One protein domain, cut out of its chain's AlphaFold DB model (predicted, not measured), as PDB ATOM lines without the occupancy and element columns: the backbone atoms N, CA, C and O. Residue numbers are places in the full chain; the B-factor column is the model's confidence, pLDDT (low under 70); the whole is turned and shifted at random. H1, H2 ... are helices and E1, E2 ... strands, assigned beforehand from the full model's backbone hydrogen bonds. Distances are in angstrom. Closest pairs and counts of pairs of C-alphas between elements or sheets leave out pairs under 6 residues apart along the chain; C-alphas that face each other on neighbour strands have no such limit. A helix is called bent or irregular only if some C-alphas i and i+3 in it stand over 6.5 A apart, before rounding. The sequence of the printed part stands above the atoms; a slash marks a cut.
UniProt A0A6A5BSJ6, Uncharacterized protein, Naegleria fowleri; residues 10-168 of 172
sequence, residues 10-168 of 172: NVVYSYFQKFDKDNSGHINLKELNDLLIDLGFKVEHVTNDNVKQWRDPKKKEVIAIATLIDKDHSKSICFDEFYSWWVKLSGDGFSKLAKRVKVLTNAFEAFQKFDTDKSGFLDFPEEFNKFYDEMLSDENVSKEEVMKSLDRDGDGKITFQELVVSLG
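What this domain is: This is residues 10 to 168 of the 172 residues of an uncharacterized protein of Naegleria fowleri (UniProt A0A6A5BSJ6). Two helical lobes lie side by side: one is made of H1, H2, H3 and H4, the other of H6, H7 and H8 round the small two-stranded sheet of E3 and E4, and the long kinked helix H5 runs from the first lobe to the second. The hairpin of E1 and E2 sticks out from the first lobe as an arm, with residues 47 to 51 at its tip. The printed part has 159 residues, with eight named helices and four named strands in the order H1, H2, E1, E2, H3, H4, H5, E3, H6, H7, E4, H8; both sheets, E1 - E2 and E3 - E4, are antiparallel. The class is mostly helix, and the whole is compact, with a radius of gyration of the C-alphas of 16.9 A and spans of 47 by 43 by 29 A.

Where its parts are: The arm is E1, residues 43 to 46, 10.1 A long, and E2, residues 52 to 55, 10.0 A long; C-alpha 46 is at (228.419, 195.205, 300.136). Before it come H1, residues 10 to 19, 14.7 A, beginning with C-alpha 10 at (209.221, 190.405, 334.233), and H2, residues 29 to 38, 14.2 A. After it come H3, residues 59 to 69, 15.4 A, and H4, residues 79 to 89, 14.8 A. H5, residues 93 to 114, is the longest helix at 28.6 A; it has a kink of 57 degrees near residue 100 and is irregular, with C-alphas 99 and 102 standing 7.3 A apart. Then follow E3, residues 121 to 123, H6, residues 126 to 136, 15.2 A, H7, residues 143 to 150, 10.4 A, E4, residues 157 to 159, and H8, residues 160 to 166, 10.1 A, ending with C-alpha 166 at (227.644, 173.090, 314.558).

How they stand to each other: In the hairpin of E1 and E2, N 43 and O 55 are 2.8 A apart and N 53 and O 45 are 2.9 A apart, within hydrogen-bond range. The closest C-alphas of E1 and H5 are those of Val 43 and Ala 98, 6.2 A apart; E2 and H5 are apart. H3 is the hub, touching H2, H4, H5 and H8. It is about perpendicular to H2 at 83 degrees, closest at the C-alphas of Asn 33 and Val 62, 6.1 A. H3 and H4 only just touch, with 3 pairs of C-alphas within 8 A, closest at Ile 69 and Glu 81, 5.9 A. H5 touches H3 with residues 101 to 108 alone, closest at the C-alphas of Glu 61 and Thr 105, 5.5 A. H1 touches H4, about perpendicular at 76 degrees, closest at the C-alphas of Val 12 and Tyr 83, 6.8 A. Residues 26 to 27 pair with residues 77 to 78, antiparallel. H3 touches H8, about perpendicular at 76 degrees, closest at the C-alphas of Leu 68 and Gln 161, 5.8 A. E3 and E4 are antiparallel, with N 122 and O 158 2.9 A apart, within hydrogen-bond range. H5 touches H6 with residues 110 to 114 alone, at a steep tilt of 49 degrees, opposite ways, closest at the C-alphas of Phe 114 and Glu 127, 5.5 A. H7 touches H8, about perpendicular at 84 degrees, closest at the C-alphas of Leu 150 and Glu 162, 5.7 A. Every O i to N i+4 pair is within hydrogen-bond range in H1, H2, H3, H7 and H8, against 6 of 7 in H4, 16 of 18 in H5 and 6 of 7 in H6.

The domain as a whole: The two C-alphas farthest apart are those of Asn 23 and Asn 140, 51.0 A. The printed part has no cut, and no link is long. The mean pLDDT of the printed part is 86.8; residues 135 to 140 and 167 to 168 are under 70.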
ATOM      1  N   ASN A  10     210.387 189.512 334.277       94.00
ATOM      2  CA  ASN A  10     209.221 190.405 334.233       94.00
ATOM      3  C   ASN A  10     209.444 191.611 333.313       94.00
ATOM      4  O   ASN A  10     208.532 192.021 332.604       94.00
ATOM      5  N   VAL A  11     210.660 192.162 333.288       93.44
ATOM      6  CA  VAL A  11     211.004 193.267 332.386       93.44
ATOM      7  C   VAL A  11     211.008 192.772 330.944       93.44
ATOM      8  O   VAL A  11     210.404 193.405 330.083       93.44
ATOM      9  N   VAL A  12     211.619 191.610 330.682       94.38
ATOM     10  CA  VAL A  12     211.617 190.987 329.348       94.38
ATOM     11  C   VAL A  12     210.192 190.670 328.888       94.38
ATOM     12  O   VAL A  12     209.877 190.879 327.720       94.38
ATOM     13  N   TYR A  13     209.309 190.243 329.795       94.88
ATOM     14  CA  TYR A  13     207.894 190.019 329.490       94.88
ATOM     15  C   TYR A  13     207.179 191.306 329.062       94.88
ATOM     16  O   TYR A  13     206.475 191.304 328.059       94.88
ATOM     17  N   SER A  14     207.432 192.439 329.724       93.31
ATOM     18  CA  SER A  14     206.890 193.734 329.282       93.31
ATOM     19  C   SER A  14     207.384 194.136 327.885       93.31
ATOM     20  O   SER A  14     206.631 194.723 327.110       93.31
ATOM     21  N   TYR A  15     208.635 193.812 327.535       91.88
ATOM     22  CA  TYR A  15     209.137 193.999 326.168       91.88
ATOM     23  C   TYR A  15     208.450 193.060 325.178       91.88
ATOM     24  O   TYR A  15     208.045 193.516 324.117       91.88
ATOM     25  N   PHE A  16     208.278 191.785 325.526       94.88
ATOM     26  CA  PHE A  16     207.535 190.826 324.712       94.88
ATOM     27  C   PHE A  16     206.123 191.347 324.396       94.88
ATOM     28  O   PHE A  16     205.768 191.493 323.231       94.88
ATOM     29  N   GLN A  17     205.372 191.769 325.419       95.50
ATOM     30  CA  GLN A  17     204.022 192.321 325.260       95.50
ATOM     31  C   GLN A  17     203.979 193.616 324.438       95.50
ATOM     32  O   GLN A  17     202.996 193.881 323.756       95.50
ATOM     33  N   LYS A  18     205.036 194.441 324.469       94.06
ATOM     34  CA  LYS A  18     205.122 195.648 323.626       94.06
ATOM     35  C   LYS A  18     205.081 195.294 322.131       94.06
ATOM     36  O   LYS A  18     204.601 196.104 321.335       94.06
ATOM     37  N   PHE A  19     205.626 194.139 321.750       93.44
ATOM     38  CA  PHE A  19     205.738 193.717 320.353       93.44
ATOM     39  C   PHE A  19     204.683 192.705 319.917       93.44
ATOM     40  O   PHE A  19     204.385 192.689 318.729       93.44
ATOM     41  N   ASP A  20     204.097 191.944 320.839       95.19
ATOM     42  CA  ASP A  20     202.896 191.129 320.620       95.19
ATOM     43  C   ASP A  20     201.672 192.047 320.411       95.19
ATOM     44  O   ASP A  20     200.924 192.374 321.334       95.19
ATOM     45  N   LYS A  21     201.517 192.568 319.189       92.25
ATOM     46  CA  LYS A  21     200.528 193.608 318.852       92.25
ATOM     47  C   LYS A  21     199.126 193.035 318.752       92.25
ATOM     48  O   LYS A  21     198.156 193.764 318.976       92.25
ATOM     49  N   ASP A  22     199.022 191.774 318.351       92.19
ATOM     50  CA  ASP A  22     197.749 191.069 318.274       92.19
ATOM     51  C   ASP A  22     197.337 190.416 319.606       92.19
ATOM     52  O   ASP A  22     196.193 189.974 319.721       92.19
ATOM     53  N   ASN A  23     198.191 190.483 320.639       92.50
ATOM     54  CA  ASN A  23     198.005 189.854 321.950       92.50
ATOM     55  C   ASN A  23     197.765 188.342 321.838       92.50
ATOM     56  O   ASN A  23     196.971 187.772 322.595       92.50
ATOM     57  N   SER A  24     198.413 187.694 320.872       94.56
ATOM     58  CA  SER A  24     198.318 186.249 320.680       94.56
ATOM     59  C   SER A  24     199.058 185.467 321.763       94.56
ATOM     60  O   SER A  24     198.796 184.277 321.937       94.56
ATOM     61  N   GLY A  25     199.960 186.110 322.509       94.31
ATOM     62  CA  GLY A  25     200.899 185.444 323.407       94.31
ATOM     63  C   GLY A  25     202.112 184.868 322.676       94.31
ATOM     64  O   GLY A  25     202.895 184.139 323.289       94.31
ATOM     65  N   HIS A  26     202.280 185.194 321.390       95.88
ATOM     66  CA  HIS A  26     203.371 184.750 320.530       95.88
ATOM     67  C   HIS A  26     203.903 185.922 319.698       95.88
ATOM     68  O   HIS A  26     203.165 186.831 319.348       95.88
ATOM     69  N   ILE A  27     205.186 185.885 319.339       96.75
ATOM     70  CA  ILE A  27     205.784 186.838 318.403       96.75
ATOM     71  C   ILE A  27     205.797 186.217 317.010       96.75
ATOM     72  O   ILE A  27     206.436 185.188 316.768       96.75
ATOM     73  N   ASN A  28     205.111 186.865 316.073       94.69
ATOM     74  CA  ASN A  28     205.128 186.488 314.662       94.69
ATOM     75  C   ASN A  28     206.279 187.174 313.891       94.69
ATOM     76  O   ASN A  28     206.989 188.043 314.396       94.69
ATOM     77  N   LEU A  29     206.467 186.814 312.613       94.12
ATOM     78  CA  LEU A  29     207.554 187.355 311.779       94.12
ATOM     79  C   LEU A  29     207.537 188.884 311.634       94.12
ATOM     80  O   LEU A  29     208.595 189.503 311.509       94.12
ATOM     81  N   LYS A  30     206.351 189.501 311.593       94.50
ATOM     82  CA  LYS A  30     206.226 190.956 311.451       94.50
ATOM     83  C   LYS A  30     206.634 191.649 312.747       94.50
ATOM     84  O   LYS A  30     207.373 192.625 312.710       94.50
ATOM     85  N   GLU A  31     206.183 191.119 313.875       96.25
ATOM     86  CA  GLU A  31     206.504 191.636 315.205       96.25
ATOM     87  C   GLU A  31     207.984 191.461 315.532       96.25
ATOM     88  O   GLU A  31     208.616 192.397 316.019       96.25
ATOM     89  N   LEU A  32     208.576 190.323 315.153       95.75
ATOM     90  CA  LEU A  32     210.017 190.112 315.252       95.75
ATOM     91  C   LEU A  32     210.797 191.113 314.389       95.75
ATOM     92  O   LEU A  32     211.798 191.659 314.846       95.75
ATOM     93  N   ASN A  33     210.359 191.379 313.154       95.25
ATOM     94  CA  ASN A  33     210.999 192.382 312.299       95.25
ATOM     95  C   ASN A  33     210.971 193.776 312.943       95.25
ATOM     96  O   ASN A  33     212.000 194.449 312.995       95.25
ATOM     97  N   ASP A  34     209.809 194.192 313.447       94.75
ATOM     98  CA  ASP A  34     209.647 195.480 314.124       94.75
ATOM     99  C   ASP A  34     210.544 195.565 315.372       94.75
ATOM    100  O   ASP A  34     211.183 196.591 315.606       94.75
ATOM    101  N   LEU A  35     210.652 194.469 316.127       93.56
ATOM    102  CA  LEU A  35     211.535 194.353 317.284       93.56
ATOM    103  C   LEU A  35     213.008 194.492 316.903       93.56
ATOM    104  O   LEU A  35     213.731 195.264 317.527       93.56
ATOM    105  N   LEU A  36     213.469 193.780 315.873       92.81
ATOM    106  CA  LEU A  36     214.858 193.866 315.419       92.81
ATOM    107  C   LEU A  36     215.212 195.296 314.987       92.81
ATOM    108  O   LEU A  36     216.300 195.779 315.302       92.81
ATOM    109  N   ILE A  37     214.287 195.996 314.325       92.31
ATOM    110  CA  ILE A  37     214.465 197.400 313.939       92.31
ATOM    111  C   ILE A  37     214.513 198.318 315.174       92.31
ATOM    112  O   ILE A  37     215.409 199.160 315.247       92.31
ATOM    113  N   ASP A  38     213.615 198.146 316.152       91.44
ATOM    114  CA  ASP A  38     213.588 198.942 317.399       91.44
ATOM    115  C   ASP A  38     214.871 198.751 318.225       91.44
ATOM    116  O   ASP A  38     215.402 199.708 318.786       91.44
ATOM    117  N   LEU A  39     215.435 197.536 318.227       88.44
ATOM    118  CA  LEU A  39     216.732 197.234 318.845       88.44
ATOM    119  C   LEU A  39     217.935 197.798 318.067       88.44
ATOM    120  O   LEU A  39     219.076 197.664 318.511       88.44
ATOM    121  N   GLY A  40     217.714 198.406 316.898       89.50
ATOM    122  CA  GLY A  40     218.777 198.933 316.048       89.50
ATOM    123  C   GLY A  40     219.594 197.844 315.352       89.50
ATOM    124  O   GLY A  40     220.753 198.082 315.003       89.50
ATOM    125  N   PHE A  41     219.025 196.652 315.145       89.94
ATOM    126  CA  PHE A  41     219.687 195.575 314.417       89.94
ATOM    127  C   PHE A  41     219.931 196.011 312.976       89.94
ATOM    128  O   PHE A  41     219.002 196.316 312.227       89.94
ATOM    129  N   LYS A  42     221.203 196.030 312.577       90.38
ATOM    130  CA  LYS A  42     221.604 196.348 311.211       90.38
ATOM    131  C   LYS A  42     222.434 195.220 310.638       90.38
ATOM    132  O   LYS A  42     223.295 194.652 311.305       90.38
ATOM    133  N   VAL A  43     222.204 194.960 309.361       89.50
ATOM    134  CA  VAL A  43     222.955 193.982 308.587       89.50
ATOM    135  C   VAL A  43     223.913 194.718 307.668       89.50
ATOM    136  O   VAL A  43     223.522 195.611 306.910       89.50
ATOM    137  N   GLU A  44     225.184 194.343 307.739       87.38
ATOM    138  CA  GLU A  44     226.188 194.795 306.784       87.38
ATOM    139  C   GLU A  44     225.868 194.205 305.406       87.38
ATOM    140  O   GLU A  44     225.594 193.017 305.270       87.38
ATOM    141  N   HIS A  45     225.977 194.989 304.348       85.88
ATOM    142  CA  HIS A  45     225.973 194.497 302.977       85.88
ATOM    143  C   HIS A  45     227.031 195.237 302.165       85.88
ATOM    144  O   HIS A  45     227.473 196.318 302.551       85.88
ATOM    145  N   VAL A  46     227.463 194.617 301.073       84.94
ATOM    146  CA  VAL A  46     228.419 195.205 300.136       84.94
ATOM    147  C   VAL A  46     227.628 195.666 298.919       84.94
ATOM    148  O   VAL A  46     226.846 194.890 298.370       84.94
ATOM    149  N   THR A  47     227.766 196.937 298.555       85.31
ATOM    150  CA  THR A  47     227.146 197.492 297.346       85.31
ATOM    151  C   THR A  47     227.936 197.088 296.100       85.31
ATOM    152  O   THR A  47     229.047 196.568 296.200       85.31
ATOM    153  N   ASN A  48     227.389 197.363 294.913       85.38
ATOM    154  CA  ASN A  48     228.067 197.091 293.638       85.38
ATOM    155  C   ASN A  48     229.449 197.763 293.537       85.38
ATOM    156  O   ASN A  48     230.332 197.250 292.858       85.38
ATOM    157  N   ASP A  49     229.653 198.863 294.264       91.50
ATOM    158  CA  ASP A  49     230.910 199.613 294.316       91.50
ATOM    159  C   ASP A  49     231.882 199.093 295.396       91.50
ATOM    160  O   ASP A  49     232.816 199.788 295.789       91.50
ATOM    161  N   ASN A  50     231.657 197.882 295.924       86.88
ATOM    162  CA  ASN A  50     232.415 197.279 297.027       86.88
ATOM    163  C   ASN A  50     232.408 198.099 298.334       86.88
ATOM    164  O   ASN A  50     233.294 197.953 299.181       86.88
ATOM    165  N   VAL A  51     231.386 198.935 298.542       88.50
ATOM    166  CA  VAL A  51     231.239 199.744 299.759       88.50
ATOM    167  C   VAL A  51     230.420 198.984 300.796       88.50
ATOM    168  O   VAL A  51     229.334 198.479 300.512       88.50
ATOM    169  N   LYS A  52     230.933 198.920 302.028       89.19
ATOM    170  CA  LYS A  52     230.211 198.354 303.171       89.19
ATOM    171  C   LYS A  52     229.156 199.342 303.657       89.19
ATOM    172  O   LYS A  52     229.490 200.446 304.081       89.19
ATOM    173  N   GLN A  53     227.898 198.924 303.646       89.31
ATOM    174  CA  GLN A  53     226.772 199.716 304.123       89.31
ATOM    175  C   GLN A  53     225.919 198.913 305.109       89.31
ATOM    176  O   GLN A  53     225.736 197.703 304.975       89.31
ATOM    177  N   TRP A  54     225.369 199.597 306.108       90.19
ATOM    178  CA  TRP A  54     224.444 199.020 307.079       90.19
ATOM    179  C   TRP A  54     223.005 199.272 306.640       90.19
ATOM    180  O   TRP A  54     222.663 200.385 306.245       90.19
ATOM    181  N   ARG A  55     222.160 198.244 306.711       92.44
ATOM    182  CA  ARG A  55     220.735 198.334 306.368       92.44
ATOM    183  C   ARG A  55     219.870 197.580 307.368       92.44
ATOM    184  O   ARG A  55     220.378 196.769 308.137       92.44
ATOM    185  N   ASP A  56     218.567 197.820 307.303       93.19
ATOM    186  CA  ASP A  56     217.577 197.001 308.000       93.19
ATOM    187  C   ASP A  56     217.579 195.551 307.488       93.19
ATOM    188  O   ASP A  56     217.962 195.297 306.329       93.19
ATOM    189  N   PRO A  57     217.183 194.589 308.341       93.56
ATOM    190  CA  PRO A  57     217.095 193.197 307.942       93.56
ATOM    191  C   PRO A  57     216.039 193.008 306.844       93.56
ATOM    192  O   PRO A  57     214.988 193.643 306.816       93.56
ATOM    193  N   LYS A  58     216.329 192.113 305.902       93.69
ATOM    194  CA  LYS A  58     215.389 191.657 304.877       93.69
ATOM    195  C   LYS A  58     214.573 190.494 305.419       93.69
ATOM    196  O   LYS A  58     215.017 189.760 306.295       93.69
ATOM    197  N   LYS A  59     213.423 190.238 304.789       92.69
ATOM    198  CA  LYS A  59     212.509 189.145 305.155       92.69
ATOM    199  C   LYS A  59     213.216 187.803 305.400       92.69
ATOM    200  O   LYS A  59     212.919 187.150 306.387       92.69
ATOM    201  N   LYS A  60     214.161 187.405 304.540       91.50
ATOM    202  CA  LYS A  60     214.902 186.139 304.699       91.50
ATOM    203  C   LYS A  60     215.767 186.093 305.962       91.50
ATOM    204  O   LYS A  60     215.801 185.066 306.621       91.50
ATOM    205  N   GLU A  61     216.413 187.200 306.316       93.88
ATOM    206  CA  GLU A  61     217.228 187.304 307.535       93.88
ATOM    207  C   GLU A  61     216.341 187.236 308.780       93.88
ATOM    208  O   GLU A  61     216.683 186.555 309.739       93.88
ATOM    209  N   VAL A  62     215.169 187.881 308.740       94.81
ATOM    210  CA  VAL A  62     214.181 187.799 309.826       94.81
ATOM    211  C   VAL A  62     213.660 186.376 309.982       94.81
ATOM    212  O   VAL A  62     213.576 185.898 311.104       94.81
ATOM    213  N   ILE A  63     213.348 185.685 308.880       92.56
ATOM    214  CA  ILE A  63     212.908 184.286 308.935       92.56
ATOM    215  C   ILE A  63     214.018 183.409 309.518       92.56
ATOM    216  O   ILE A  63     213.747 182.648 310.432       92.56
ATOM    217  N   ALA A  64     215.263 183.552 309.060       92.25
ATOM    218  CA  ALA A  64     216.376 182.766 309.585       92.25
ATOM    219  C   ALA A  64     216.594 183.002 311.093       92.25
ATOM    220  O   ALA A  64     216.863 182.063 311.837       92.25
ATOM    221  N   ILE A  65     216.434 184.245 311.566       92.31
ATOM    222  CA  ILE A  65     216.460 184.559 313.001       92.31
ATOM    223  C   ILE A  65     215.244 183.954 313.715       92.31
ATOM    224  O   ILE A  65     215.409 183.406 314.795       92.31
ATOM    225  N   ALA A  66     214.044 184.012 313.134       93.81
ATOM    226  CA  ALA A  66     212.846 183.435 313.738       93.81
ATOM    227  C   ALA A  66     212.978 181.921 313.923       93.81
ATOM    228  O   ALA A  66     212.796 181.437 315.033       93.81
ATOM    229  N   THR A  67     213.393 181.199 312.878       90.94
ATOM    230  CA  THR A  67     213.634 179.748 312.919       90.94
ATOM    231  C   THR A  67     214.710 179.378 313.937       90.94
ATOM    232  O   THR A  67     214.666 178.315 314.534       90.94
ATOM    233  N   LEU A  68     215.690 180.256 314.171       89.50
ATOM    234  CA  LEU A  68     216.699 180.037 315.207       89.50
ATOM    235  C   LEU A  68     216.116 180.104 316.631       89.50
ATOM    236  O   LEU A  68     216.643 179.467 317.545       89.50
ATOM    237  N   ILE A  69     215.087 180.929 316.829       91.88
ATOM    238  CA  ILE A  69     214.448 181.165 318.128       91.88
ATOM    239  C   ILE A  69     213.373 180.108 318.406       91.88
ATOM    240  O   ILE A  69     213.307 179.621 319.532       91.88
ATOM    241  N   ASP A  70     212.587 179.772 317.384       91.81
ATOM    242  CA  ASP A  70     211.479 178.808 317.369       91.81
ATOM    243  C   ASP A  70     211.997 177.365 317.469       91.81
ATOM    244  O   ASP A  70     212.306 176.727 316.463       91.81
ATOM    245  N   LYS A  71     212.177 176.883 318.700       86.12
ATOM    246  CA  LYS A  71     212.738 175.563 319.015       86.12
ATOM    247  C   LYS A  71     211.725 174.447 318.859       86.12
ATOM    248  O   LYS A  71     212.129 173.319 318.608       86.12
ATOM    249  N   ASP A  72     210.453 174.736 319.107       87.00
ATOM    250  CA  ASP A  72     209.392 173.741 318.986       87.00
ATOM    251  C   ASP A  72     208.824 173.642 317.563       87.00
ATOM    252  O   ASP A  72     207.966 172.797 317.295       87.00
ATOM    253  N   HIS A  73     209.345 174.460 316.641       84.31
ATOM    254  CA  HIS A  73     208.949 174.528 315.238       84.31
ATOM    255  C   HIS A  73     207.462 174.878 315.058       84.31
ATOM    256  O   HIS A  73     206.841 174.528 314.045       84.31
ATOM    257  N   SER A  74     206.878 175.606 316.015       88.62
ATOM    258  CA  SER A  74     205.487 176.065 315.965       88.62
ATOM    259  C   SER A  74     205.241 177.154 314.916       88.62
ATOM    260  O   SER A  74     204.083 177.478 314.630       88.62
ATOM    261  N   LYS A  75     206.297 177.698 314.292       85.94
ATOM    262  CA  LYS A  75     206.278 178.840 313.354       85.94
ATOM    263  C   LYS A  75     205.903 180.156 314.031       85.94
ATOM    264  O   LYS A  75     205.536 181.129 313.362       85.94
ATOM    265  N   SER A  76     206.002 180.187 315.352       90.88
ATOM    266  CA  SER A  76     205.702 181.320 316.213       90.88
ATOM    267  C   SER A  76     206.679 181.310 317.377       90.88
ATOM    268  O   SER A  76     207.156 180.254 317.754       90.88
ATOM    269  N   ILE A  77     206.991 182.467 317.950       95.81
ATOM    270  CA  ILE A  77     207.924 182.521 319.076       95.81
ATOM    271  C   ILE A  77     207.130 182.723 320.360       95.81
ATOM    272  O   ILE A  77     206.591 183.808 320.592       95.81
ATOM    273  N   CYS A  78     207.067 181.704 321.211       95.62
ATOM    274  CA  CYS A  78     206.468 181.852 322.534       95.62
ATOM    275  C   CYS A  78     207.393 182.637 323.484       95.62
ATOM    276  O   CYS A  78     208.575 182.877 323.209       95.62
ATOM    277  N   PHE A  79     206.875 183.036 324.650       95.81
ATOM    278  CA  PHE A  79     207.668 183.811 325.607       95.81
ATOM    279  C   PHE A  79     208.920 183.073 326.110       95.81
ATOM    280  O   PHE A  79     209.958 183.705 326.301       95.81
ATOM    281  N   ASP A  80     208.865 181.756 326.322       95.50
ATOM    282  CA  ASP A  80     210.020 180.998 326.825       95.50
ATOM    283  C   ASP A  80     211.165 180.925 325.803       95.50
ATOM    284  O   ASP A  80     212.344 181.044 326.163       95.50
ATOM    285  N   GLU A  81     210.829 180.799 324.521       95.12
ATOM    286  CA  GLU A  81     211.778 180.867 323.409       95.12
ATOM    287  C   GLU A  81     212.367 182.266 323.275       95.12
ATOM    288  O   GLU A  81     213.593 182.430 323.248       95.12
ATOM    289  N   PHE A  82     211.501 183.282 323.299       95.06
ATOM    290  CA  PHE A  82     211.905 184.680 323.279       95.06
ATOM    291  C   PHE A  82     212.853 185.014 324.431       95.06
ATOM    292  O   PHE A  82     213.918 185.581 324.204       95.06
ATOM    293  N   TYR A  83     212.510 184.634 325.664       94.69
ATOM    294  CA  TYR A  83     213.324 184.890 326.851       94.69
ATOM    295  C   TYR A  83     214.683 184.194 326.750       94.69
ATOM    296  O   TYR A  83     215.726 184.816 326.971       94.69
ATOM    297  N   SER A  84     214.682 182.916 326.356       91.50
ATOM    298  CA  SER A  84     215.905 182.134 326.158       91.50
ATOM    299  C   SER A  84     216.837 182.776 325.131       91.50
ATOM    300  O   SER A  84     218.056 182.769 325.306       91.50
ATOM    301  N   TRP A  85     216.280 183.324 324.052       90.81
ATOM    302  CA  TRP A  85     217.034 184.054 323.040       90.81
ATOM    303  C   TRP A  85     217.492 185.435 323.525       90.81
ATOM    304  O   TRP A  85     218.658 185.786 323.361       90.81
ATOM    305  N   TRP A  86     216.622 186.196 324.184       91.62
ATOM    306  CA  TRP A  86     216.899 187.546 324.675       91.62
ATOM    307  C   TRP A  86     218.053 187.576 325.678       91.62
ATOM    308  O   TRP A  86     218.958 188.406 325.577       91.62
ATOM    309  N   VAL A  87     218.077 186.624 326.616       90.12
ATOM    310  CA  VAL A  87     219.187 186.490 327.569       90.12
ATOM    311  C   VAL A  87     220.502 186.212 326.834       90.12
ATOM    312  O   VAL A  87     221.522 186.803 327.185       90.12
ATOM    313  N   LYS A  88     220.486 185.400 325.768       86.12
ATOM    314  CA  LYS A  88     221.671 185.155 324.926       86.12
ATOM    315  C   LYS A  88     222.099 186.379 324.117       86.12
ATOM    316  O   LYS A  88     223.275 186.487 323.790       86.12
ATOM    317  N   LEU A  89     221.177 187.279 323.771       83.69
ATOM    318  CA  LEU A  89     221.507 188.534 323.090       83.69
ATOM    319  C   LEU A  89     222.173 189.559 324.006       83.69
ATOM    320  O   LEU A  89     222.890 190.429 323.503       83.69
ATOM    321  N   SER A  90     221.930 189.481 325.318       80.38
ATOM    322  CA  SER A  90     222.572 190.362 326.291       80.38
ATOM    323  C   SER A  90     224.107 190.233 326.234       80.38
ATOM    324  O   SER A  90     224.655 189.206 325.834       80.38
ATOM    325  N   GLY A  91     224.826 191.307 326.570       82.56
ATOM    326  CA  GLY A  91     226.283 191.349 326.413       82.56
ATOM    327  C   GLY A  91     226.718 191.463 324.946       82.56
ATOM    328  O   GLY A  91     226.325 192.398 324.249       82.56
ATOM    329  N   ASP A  92     227.569 190.547 324.477       81.44
ATOM    330  CA  ASP A  92     228.114 190.562 323.112       81.44
ATOM    331  C   ASP A  92     227.289 189.745 322.100       81.44
ATOM    332  O   ASP A  92     227.574 189.783 320.897       81.44
ATOM    333  N   GLY A  93     226.237 189.060 322.561       82.56
ATOM    334  CA  GLY A  93     225.387 188.191 321.748       82.56
ATOM    335  C   GLY A  93     224.747 188.904 320.561       82.56
ATOM    336  O   GLY A  93     224.795 188.400 319.440       82.56
ATOM    337  N   PHE A  94     224.240 190.124 320.760       82.31
ATOM    338  CA  PHE A  94     223.678 190.931 319.672       82.31
ATOM    339  C   PHE A  94     224.708 191.264 318.583       82.31
ATOM    340  O   PHE A  94     224.436 191.136 317.388       82.31
ATOM    341  N   SER A  95     225.932 191.623 318.983       83.00
ATOM    342  CA  SER A  95     227.027 191.902 318.045       83.00
ATOM    343  C   SER A  95     227.497 190.639 317.318       83.00
ATOM    344  O   SER A  95     227.820 190.693 316.130       83.00
ATOM    345  N   LYS A  96     227.529 189.491 318.009       84.06
ATOM    346  CA  LYS A  96     227.825 188.178 317.416       84.06
ATOM    347  C   LYS A  96     226.767 187.793 316.382       84.06
ATOM    348  O   LYS A  96     227.134 187.434 315.262       84.06
ATOM    349  N   LEU A  97     225.482 187.934 316.718       86.19
ATOM    350  CA  LEU A  97     224.378 187.657 315.802       86.19
ATOM    351  C   LEU A  97     224.463 188.545 314.558       86.19
ATOM    352  O   LEU A  97     224.444 188.027 313.447       86.19
ATOM    353  N   ALA A  98     224.655 189.859 314.719       84.75
ATOM    354  CA  ALA A  98     224.771 190.787 313.591       84.75
ATOM    355  C   ALA A  98     225.937 190.439 312.643       84.75
ATOM    356  O   ALA A  98     225.795 190.532 311.425       84.75
ATOM    357  N   LYS A  99     227.079 189.980 313.176       84.69
ATOM    358  CA  LYS A  99     228.225 189.525 312.363       84.69
ATOM    359  C   LYS A  99     227.947 188.220 311.619       84.69
ATOM    360  O   LYS A  99     228.479 188.009 310.532       84.69
ATOM    361  N   ARG A 100     227.139 187.335 312.207       85.88
ATOM    362  CA  ARG A 100     226.903 185.975 311.705       85.88
ATOM    363  C   ARG A 100     225.581 185.814 310.961       85.88
ATOM    364  O   ARG A 100     225.376 184.773 310.350       85.88
ATOM    365  N   VAL A 101     224.725 186.837 310.932       88.88
ATOM    366  CA  VAL A 101     223.408 186.790 310.273       88.88
ATOM    367  C   VAL A 101     223.502 186.433 308.789       88.88
ATOM    368  O   VAL A 101     222.626 185.749 308.275       88.88
ATOM    369  N   LYS A 102     224.588 186.818 308.103       86.56
ATOM    370  CA  LYS A 102     224.844 186.403 306.714       86.56
ATOM    371  C   LYS A 102     225.029 184.891 306.604       86.56
ATOM    372  O   LYS A 102     224.384 184.260 305.781       86.56
ATOM    373  N   VAL A 103     225.879 184.320 307.459       85.69
ATOM    374  CA  VAL A 103     226.131 182.871 307.494       85.69
ATOM    375  C   VAL A 103     224.856 182.130 307.889       85.69
ATOM    376  O   VAL A 103     224.498 181.160 307.236       85.69
ATOM    377  N   LEU A 104     224.129 182.641 308.887       89.00
ATOM    378  CA  LEU A 104     222.828 182.119 309.307       89.00
ATOM    379  C   LEU A 104     221.820 182.108 308.151       89.00
ATOM    380  O   LEU A 104     221.144 181.111 307.935       89.00
ATOM    381  N   THR A 105     221.742 183.201 307.390       89.69
ATOM    382  CA  THR A 105     220.817 183.320 306.255       89.69
ATOM    383  C   THR A 105     221.204 182.370 305.128       89.69
ATOM    384  O   THR A 105     220.331 181.703 304.590       89.69
ATOM    385  N   ASN A 106     222.495 182.244 304.806       86.62
ATOM    386  CA  ASN A 106     222.963 181.297 303.791       86.62
ATOM    387  C   ASN A 106     222.701 179.841 304.208       86.62
ATOM    388  O   ASN A 106     222.251 179.039 303.394       86.62
ATOM    389  N   ALA A 107     222.947 179.505 305.479       85.38
ATOM    390  CA  ALA A 107     222.635 178.188 306.026       85.38
ATOM    391  C   ALA A 107     221.131 177.904 305.952       85.38
ATOM    392  O   ALA A 107     220.739 176.813 305.562       85.38
ATOM    393  N   PHE A 108     220.292 178.900 306.254       88.06
ATOM    394  CA  PHE A 108     218.841 178.789 306.140       88.06
ATOM    395  C   PHE A 108     218.377 178.590 304.694       88.06
ATOM    396  O   PHE A 108     217.491 177.783 304.435       88.06
ATOM    397  N   GLU A 109     218.972 179.300 303.735       88.38
ATOM    398  CA  GLU A 109     218.651 179.128 302.315       88.38
ATOM    399  C   GLU A 109     219.024 177.738 301.807       88.38
ATOM    400  O   GLU A 109     218.236 177.125 301.088       88.38
ATOM    401  N   ALA A 110     220.193 177.232 302.196       84.94
ATOM    402  CA  ALA A 110     220.582 175.866 301.887       84.94
ATOM    403  C   ALA A 110     219.625 174.871 302.551       84.94
ATOM    404  O   ALA A 110     219.089 174.007 301.871       84.94
ATOM    405  N   PHE A 111     219.330 175.049 303.839       85.81
ATOM    406  CA  PHE A 111     218.375 174.219 304.568       85.81
ATOM    407  C   PHE A 111     217.028 174.139 303.838       85.81
ATOM    408  O   PHE A 111     216.603 173.057 303.462       85.81
ATOM    409  N   GLN A 112     216.412 175.279 303.502       87.19
ATOM    410  CA  GLN A 112     215.143 175.319 302.762       87.19
ATOM    411  C   GLN A 112     215.215 174.744 301.344       87.19
ATOM    412  O   GLN A 112     214.189 174.376 300.777       87.19
ATOM    413  N   LYS A 113     216.396 174.746 300.722       87.38
ATOM    414  CA  LYS A 113     216.588 174.159 299.395       87.38
ATOM    415  C   LYS A 113     216.536 172.630 299.457       87.38
ATOM    416  O   LYS A 113     216.094 172.017 298.486       87.38
ATOM    417  N   PHE A 114     217.008 172.042 300.555       85.31
ATOM    418  CA  PHE A 114     217.104 170.592 300.719       85.31
ATOM    419  C   PHE A 114     215.963 169.975 301.525       85.31
ATOM    420  O   PHE A 114     215.654 168.827 301.239       85.31
ATOM    421  N   ASP A 115     215.324 170.731 302.422       85.00
ATOM    422  CA  ASP A 115     214.057 170.402 303.097       85.00
ATOM    423  C   ASP A 115     212.904 170.486 302.078       85.00
ATOM    424  O   ASP A 115     212.212 171.502 301.923       85.00
ATOM    425  N   THR A 116     212.784 169.440 301.262       79.75
ATOM    426  CA  THR A 116     211.885 169.397 300.103       79.75
ATOM    427  C   THR A 116     210.434 169.191 300.501       79.75
ATOM    428  O   THR A 116     209.528 169.720 299.841       79.75
ATOM    429  N   ASP A 117     210.211 168.452 301.583       82.44
ATOM    430  CA  ASP A 117     208.888 168.197 302.137       82.44
ATOM    431  C   ASP A 117     208.404 169.329 303.063       82.44
ATOM    432  O   ASP A 117     207.213 169.392 303.387       82.44
ATOM    433  N   LYS A 118     209.284 170.295 303.377       81.00
ATOM    434  CA  LYS A 118     209.029 171.438 304.266       81.00
ATOM    435  C   LYS A 118     208.651 170.983 305.670       81.00
ATOM    436  O   LYS A 118     207.826 171.636 306.330       81.00
ATOM    437  N   SER A 119     209.216 169.861 306.095       82.00
ATOM    438  CA  SER A 119     209.067 169.322 307.437       82.00
ATOM    439  C   SER A 119     209.711 170.234 308.477       82.00
ATOM    440  O   SER A 119     209.246 170.266 309.616       82.00
ATOM    441  N   GLY A 120     210.706 171.037 308.082       81.56
ATOM    442  CA  GLY A 120     211.517 171.832 309.000       81.56
ATOM    443  C   GLY A 120     212.728 171.073 309.541       81.56
ATOM    444  O   GLY A 120     213.384 171.572 310.458       81.56
ATOM    445  N   PHE A 121     213.032 169.911 308.960       86.88
ATOM    446  CA  PHE A 121     214.154 169.042 309.295       86.88
ATOM    447  C   PHE A 121     214.877 168.633 308.004       86.88
ATOM    448  O   PHE A 121     214.294 168.696 306.930       86.88
ATOM    449  N   LEU A 122     216.147 168.234 308.097       86.44
ATOM    450  CA  LEU A 122     216.810 167.507 307.011       86.44
ATOM    451  C   LEU A 122     216.842 166.028 307.373       86.44
ATOM    452  O   LEU A 122     217.586 165.632 308.277       86.44
ATOM    453  N   ASP A 123     216.055 165.225 306.663       85.12
ATOM    454  CA  ASP A 123     216.002 163.785 306.893       85.12
ATOM    455  C   ASP A 123     217.256 163.082 306.340       85.12
ATOM    456  O   ASP A 123     217.695 163.284 305.195       85.12
ATOM    457  N   PHE A 124     217.840 162.207 307.160       80.94
ATOM    458  CA  PHE A 124     218.888 161.293 306.724       80.94
ATOM    459  C   PHE A 124     218.274 160.026 306.099       80.94
ATOM    460  O   PHE A 124     217.324 159.468 306.649       80.94
ATOM    461  N   PRO A 125     218.826 159.493 304.991       77.88
ATOM    462  CA  PRO A 125     220.025 159.944 304.282       77.88
ATOM    463  C   PRO A 125     219.762 160.940 303.145       77.88
ATOM    464  O   PRO A 125     220.710 161.510 302.614       77.88
ATOM    465  N   GLU A 126     218.521 161.113 302.696       82.81
ATOM    466  CA  GLU A 126     218.254 161.699 301.378       82.81
ATOM    467  C   GLU A 126     218.530 163.204 301.292       82.81
ATOM    468  O   GLU A 126     219.223 163.651 300.371       82.81
ATOM    469  N   GLU A 127     218.006 163.990 302.230       84.12
ATOM    470  CA  GLU A 127     218.142 165.449 302.222       84.12
ATOM    471  C   GLU A 127     219.488 165.868 302.806       84.12
ATOM    472  O   GLU A 127     220.195 166.699 302.224       84.12
ATOM    473  N   PHE A 128     219.907 165.199 303.885       82.81
ATOM    474  CA  PHE A 128     221.203 165.435 304.513       82.81
ATOM    475  C   PHE A 128     222.380 165.181 303.563       82.81
ATOM    476  O   PHE A 128     223.295 165.999 303.491       82.81
ATOM    477  N   ASN A 129     222.371 164.085 302.793       82.38
ATOM    478  CA  ASN A 129     223.498 163.778 301.907       82.38
ATOM    479  C   ASN A 129     223.688 164.840 300.824       82.38
ATOM    480  O   ASN A 129     224.827 165.171 300.503       82.38
ATOM    481  N   LYS A 130     222.591 165.384 300.282       82.00
ATOM    482  CA  LYS A 130     222.644 166.459 299.284       82.00
ATOM    483  C   LYS A 130     223.112 167.773 299.906       82.00
ATOM    484  O   LYS A 130     223.930 168.467 299.308       82.00
ATOM    485  N   PHE A 131     222.631 168.084 301.112       80.81
ATOM    486  CA  PHE A 131     223.105 169.232 301.880       80.81
ATOM    487  C   PHE A 131     224.614 169.139 302.143       80.81
ATOM    488  O   PHE A 131     225.337 170.102 301.890       80.81
ATOM    489  N   TYR A 132     225.097 167.977 302.591       78.38
ATOM    490  CA  TYR A 132     226.516 167.733 302.838       78.38
ATOM    491  C   TYR A 132     227.350 167.953 301.574       78.38
ATOM    492  O   TYR A 132     228.304 168.730 301.603       78.38
ATOM    493  N   ASP A 133     226.953 167.334 300.459       78.31
ATOM    494  CA  ASP A 133     227.687 167.413 299.194       78.31
ATOM    495  C   ASP A 133     227.755 168.847 298.635       78.31
ATOM    496  O   ASP A 133     228.726 169.207 297.972       78.31
ATOM    497  N   GLU A 134     226.766 169.700 298.900       75.50
ATOM    498  CA  GLU A 134     226.780 171.079 298.391       75.50
ATOM    499  C   GLU A 134     227.412 172.088 299.365       75.50
ATOM    500  O   GLU A 134     228.063 173.035 298.924       75.50
ATOM    501  N   MET A 135     227.225 171.911 300.677       69.44
ATOM    502  CA  MET A 135     227.558 172.934 301.681       69.44
ATOM    503  C   MET A 135     228.793 172.620 302.519       69.44
ATOM    504  O   MET A 135     229.454 173.551 302.980       69.44
ATOM    505  N   LEU A 136     229.069 171.339 302.766       68.38
ATOM    506  CA  LEU A 136     230.117 170.909 303.691       68.38
ATOM    507  C   LEU A 136     231.260 170.174 303.004       68.38
ATOM    508  O   LEU A 136     232.343 170.228 303.569       68.38
ATOM    509  N   SER A 137     231.011 169.548 301.840       63.78
ATOM    510  CA  SER A 137     231.940 168.782 300.994       63.78
ATOM    511  C   SER A 137     233.387 168.800 301.484       63.78
ATOM    512  O   SER A 137     234.241 169.520 300.965       63.78
ATOM    513  N   ASP A 138     233.637 167.999 302.518       64.06
ATOM    514  CA  ASP A 138     234.969 167.695 303.006       64.06
ATOM    515  C   ASP A 138     235.213 166.227 302.680       64.06
ATOM    516  O   ASP A 138     234.556 165.332 303.223       64.06
ATOM    517  N   GLU A 139     236.129 165.985 301.742       60.31
ATOM    518  CA  GLU A 139     236.500 164.639 301.299       60.31
ATOM    519  C   GLU A 139     237.134 163.809 302.431       60.31
ATOM    520  O   GLU A 139     237.247 162.591 302.303       60.31
ATOM    521  N   ASN A 140     237.532 164.439 303.545       65.25
ATOM    522  CA  ASN A 140     238.242 163.779 304.639       65.25
ATOM    523  C   ASN A 140     237.346 163.312 305.796       65.25
ATOM    524  O   ASN A 140     237.870 162.700 306.728       65.25
ATOM    525  N   VAL A 141     236.037 163.588 305.776       70.19
ATOM    526  CA  VAL A 141     235.122 163.230 306.876       70.19
ATOM    527  C   VAL A 141     233.948 162.410 306.350       70.19
ATOM    528  O   VAL A 141     233.366 162.739 305.316       70.19
ATOM    529  N   SER A 142     233.582 161.326 307.048       80.12
ATOM    530  CA  SER A 142     232.397 160.555 306.656       80.12
ATOM    531  C   SER A 142     231.119 161.364 306.898       80.12
ATOM    532  O   SER A 142     230.945 161.982 307.952       80.12
ATOM    533  N   LYS A 143     230.164 161.271 305.964       80.12
ATOM    534  CA  LYS A 143     228.804 161.809 306.127       80.12
ATOM    535  C   LYS A 143     228.147 161.307 307.409       80.12
ATOM    536  O   LYS A 143     227.452 162.072 308.066       80.12
ATOM    537  N   GLU A 144     228.390 160.053 307.799       81.00
ATOM    538  CA  GLU A 144     227.836 159.500 309.040       81.00
ATOM    539  C   GLU A 144     228.462 160.123 310.292       81.00
ATOM    540  O   GLU A 144     227.788 160.274 311.310       81.00
ATOM    541  N   GLU A 145     229.745 160.486 310.242       81.19
ATOM    542  CA  GLU A 145     230.424 161.165 311.350       81.19
ATOM    543  C   GLU A 145     229.930 162.605 311.482       81.19
ATOM    544  O   GLU A 145     229.643 163.057 312.590       81.19
ATOM    545  N   VAL A 146     229.752 163.299 310.353       80.38
ATOM    546  CA  VAL A 146     229.189 164.653 310.350       80.38
ATOM    547  C   VAL A 146     227.730 164.641 310.789       80.38
ATOM    548  O   VAL A 146     227.365 165.463 311.627       80.38
ATOM    549  N   MET A 147     226.930 163.675 310.333       81.81
ATOM    550  CA  MET A 147     225.560 163.472 310.806       81.81
ATOM    551  C   MET A 147     225.536 163.313 312.326       81.81
ATOM    552  O   MET A 147     224.900 164.108 312.998       81.81
ATOM    553  N   LYS A 148     226.313 162.383 312.893       83.50
ATOM    554  CA  LYS A 148     226.382 162.182 314.354       83.50
ATOM    555  C   LYS A 148     226.894 163.396 315.127       83.50
ATOM    556  O   LYS A 148     226.638 163.517 316.320       83.50
ATOM    557  N   SER A 149     227.685 164.256 314.489       82.12
ATOM    558  CA  SER A 149     228.159 165.495 315.110       82.12
ATOM    559  C   SER A 149     227.092 166.597 315.120       82.12
ATOM    560  O   SER A 149     227.127 167.482 315.979       82.12
ATOM    561  N   LEU A 150     226.169 166.551 314.156       83.00
ATOM    562  CA  LEU A 150     225.081 167.505 313.980       83.00
ATOM    563  C   LEU A 150     223.839 167.082 314.768       83.00
ATOM    564  O   LEU A 150     223.327 167.903 315.518       83.00
ATOM    565  N   ASP A 151     223.426 165.825 314.621       86.75
ATOM    566  CA  ASP A 151     222.287 165.172 315.274       86.75
ATOM    567  C   ASP A 151     222.596 164.957 316.759       86.75
ATOM    568  O   ASP A 151     223.261 163.992 317.155       86.75
ATOM    569  N   ARG A 152     222.215 165.927 317.589       83.12
ATOM    570  CA  ARG A 152     222.594 165.951 319.007       83.12
ATOM    571  C   ARG A 152     221.641 165.159 319.872       83.12
ATOM    572  O   ARG A 152     222.063 164.692 320.932       83.12
ATOM    573  N   ASP A 153     220.377 165.081 319.479       85.44
ATOM    574  CA  ASP A 153     219.368 164.317 320.205       85.44
ATOM    575  C   ASP A 153     219.226 162.872 319.696       85.44
ATOM    576  O   ASP A 153     218.721 162.021 320.434       85.44
ATOM    577  N   GLY A 154     219.804 162.557 318.534       84.94
ATOM    578  CA  GLY A 154     219.892 161.212 317.982       84.94
ATOM    579  C   GLY A 154     218.600 160.755 317.316       84.94
ATOM    580  O   GLY A 154     218.364 159.541 317.248       84.94
ATOM    581  N   ASP A 155     217.740 161.681 316.886       87.44
ATOM    582  CA  ASP A 155     216.459 161.362 316.254       87.44
ATOM    583  C   ASP A 155     216.588 161.002 314.759       87.44
ATOM    584  O   ASP A 155     215.622 160.539 314.140       87.44
ATOM    585  N   GLY A 156     217.800 161.118 314.198       84.69
ATOM    586  CA  GLY A 156     218.104 160.823 312.801       84.69
ATOM    587  C   GLY A 156     217.755 161.959 311.840       84.69
ATOM    588  O   GLY A 156     217.787 161.752 310.622       84.69
ATOM    589  N   LYS A 157     217.444 163.145 312.363       88.25
ATOM    590  CA  LYS A 157     217.095 164.347 311.614       88.25
ATOM    591  C   LYS A 157     217.973 165.500 312.063       88.25
ATOM    592  O   LYS A 157     218.452 165.543 313.184       88.25
ATOM    593  N   ILE A 158     218.205 166.452 311.164       87.62
ATOM    594  CA  ILE A 158     218.934 167.672 311.517       87.62
ATOM    595  C   ILE A 158     217.968 168.843 311.554       87.62
ATOM    596  O   ILE A 158     217.444 169.266 310.519       87.62
ATOM    597  N   THR A 159     217.778 169.407 312.741       88.12
ATOM    598  CA  THR A 159     217.079 170.682 312.918       88.12
ATOM    599  C   THR A 159     217.940 171.852 312.444       88.12
ATOM    600  O   THR A 159     219.177 171.807 312.414       88.12
ATOM    601  N   PHE A 160     217.299 172.976 312.121       85.38
ATOM    602  CA  PHE A 160     218.032 174.197 311.787       85.38
ATOM    603  C   PHE A 160     218.945 174.658 312.941       85.38
ATOM    604  O   PHE A 160     220.047 175.157 312.716       85.38
ATOM    605  N   GLN A 161     218.521 174.464 314.188       83.12
ATOM    606  CA  GLN A 161     219.272 174.825 315.384       83.12
ATOM    607  C   GLN A 161     220.546 173.995 315.508       83.12
ATOM    608  O   GLN A 161     221.613 174.564 315.740       83.12
ATOM    609  N   GLU A 162     220.459 172.681 315.325       86.38
ATOM    610  CA  GLU A 162     221.619 171.787 315.337       86.38
ATOM    611  C   GLU A 162     222.641 172.171 314.275       86.38
ATOM    612  O   GLU A 162     223.827 172.334 314.585       86.38
ATOM    613  N   LEU A 163     222.168 172.452 313.059       82.94
ATOM    614  CA  LEU A 163     223.018 172.940 311.982       82.94
ATOM    615  C   LEU A 163     223.745 174.235 312.375       82.94
ATOM    616  O   LEU A 163     224.963 174.356 312.232       82.94
ATOM    617  N   VAL A 164     223.013 175.219 312.897       80.56
ATOM    618  CA  VAL A 164     223.551 176.538 313.251       80.56
ATOM    619  C   VAL A 164     224.540 176.459 314.416       80.56
ATOM    620  O   VAL A 164     225.550 177.177 314.421       80.56
ATOM    621  N   VAL A 165     224.298 175.591 315.400       78.94
ATOM    622  CA  VAL A 165     225.246 175.388 316.500       78.94
ATOM    623  C   VAL A 165     226.537 174.751 315.985       78.94
ATOM    624  O   VAL A 165     227.619 175.225 316.336       78.94
ATOM    625  N   SER A 166     226.456 173.748 315.116       73.50
ATOM    626  CA  SER A 166     227.644 173.090 314.558       73.50
ATOM    627  C   SER A 166     228.430 173.971 313.586       73.50
ATOM    628  O   SER A 166     229.657 173.940 313.597       73.50
ATOM    629  N   LEU A 167     227.769 174.884 312.861       69.56
ATOM    630  CA  LEU A 167     228.427 175.979 312.122       69.56
ATOM    631  C   LEU A 167     229.084 177.027 313.049       69.56
ATOM    632  O   LEU A 167     229.622 178.045 312.605       69.56
ATOM    633  N   GLY A 168     229.009 176.815 314.362       67.56
ATOM    634  CA  GLY A 168     229.600 177.653 315.388       67.56
ATOM    635  C   GLY A 168     228.896 178.984 315.575       67.56
ATOM    636  O   GLY A 168     229.444 179.843 316.264       67.56
TER     637      GLY A 168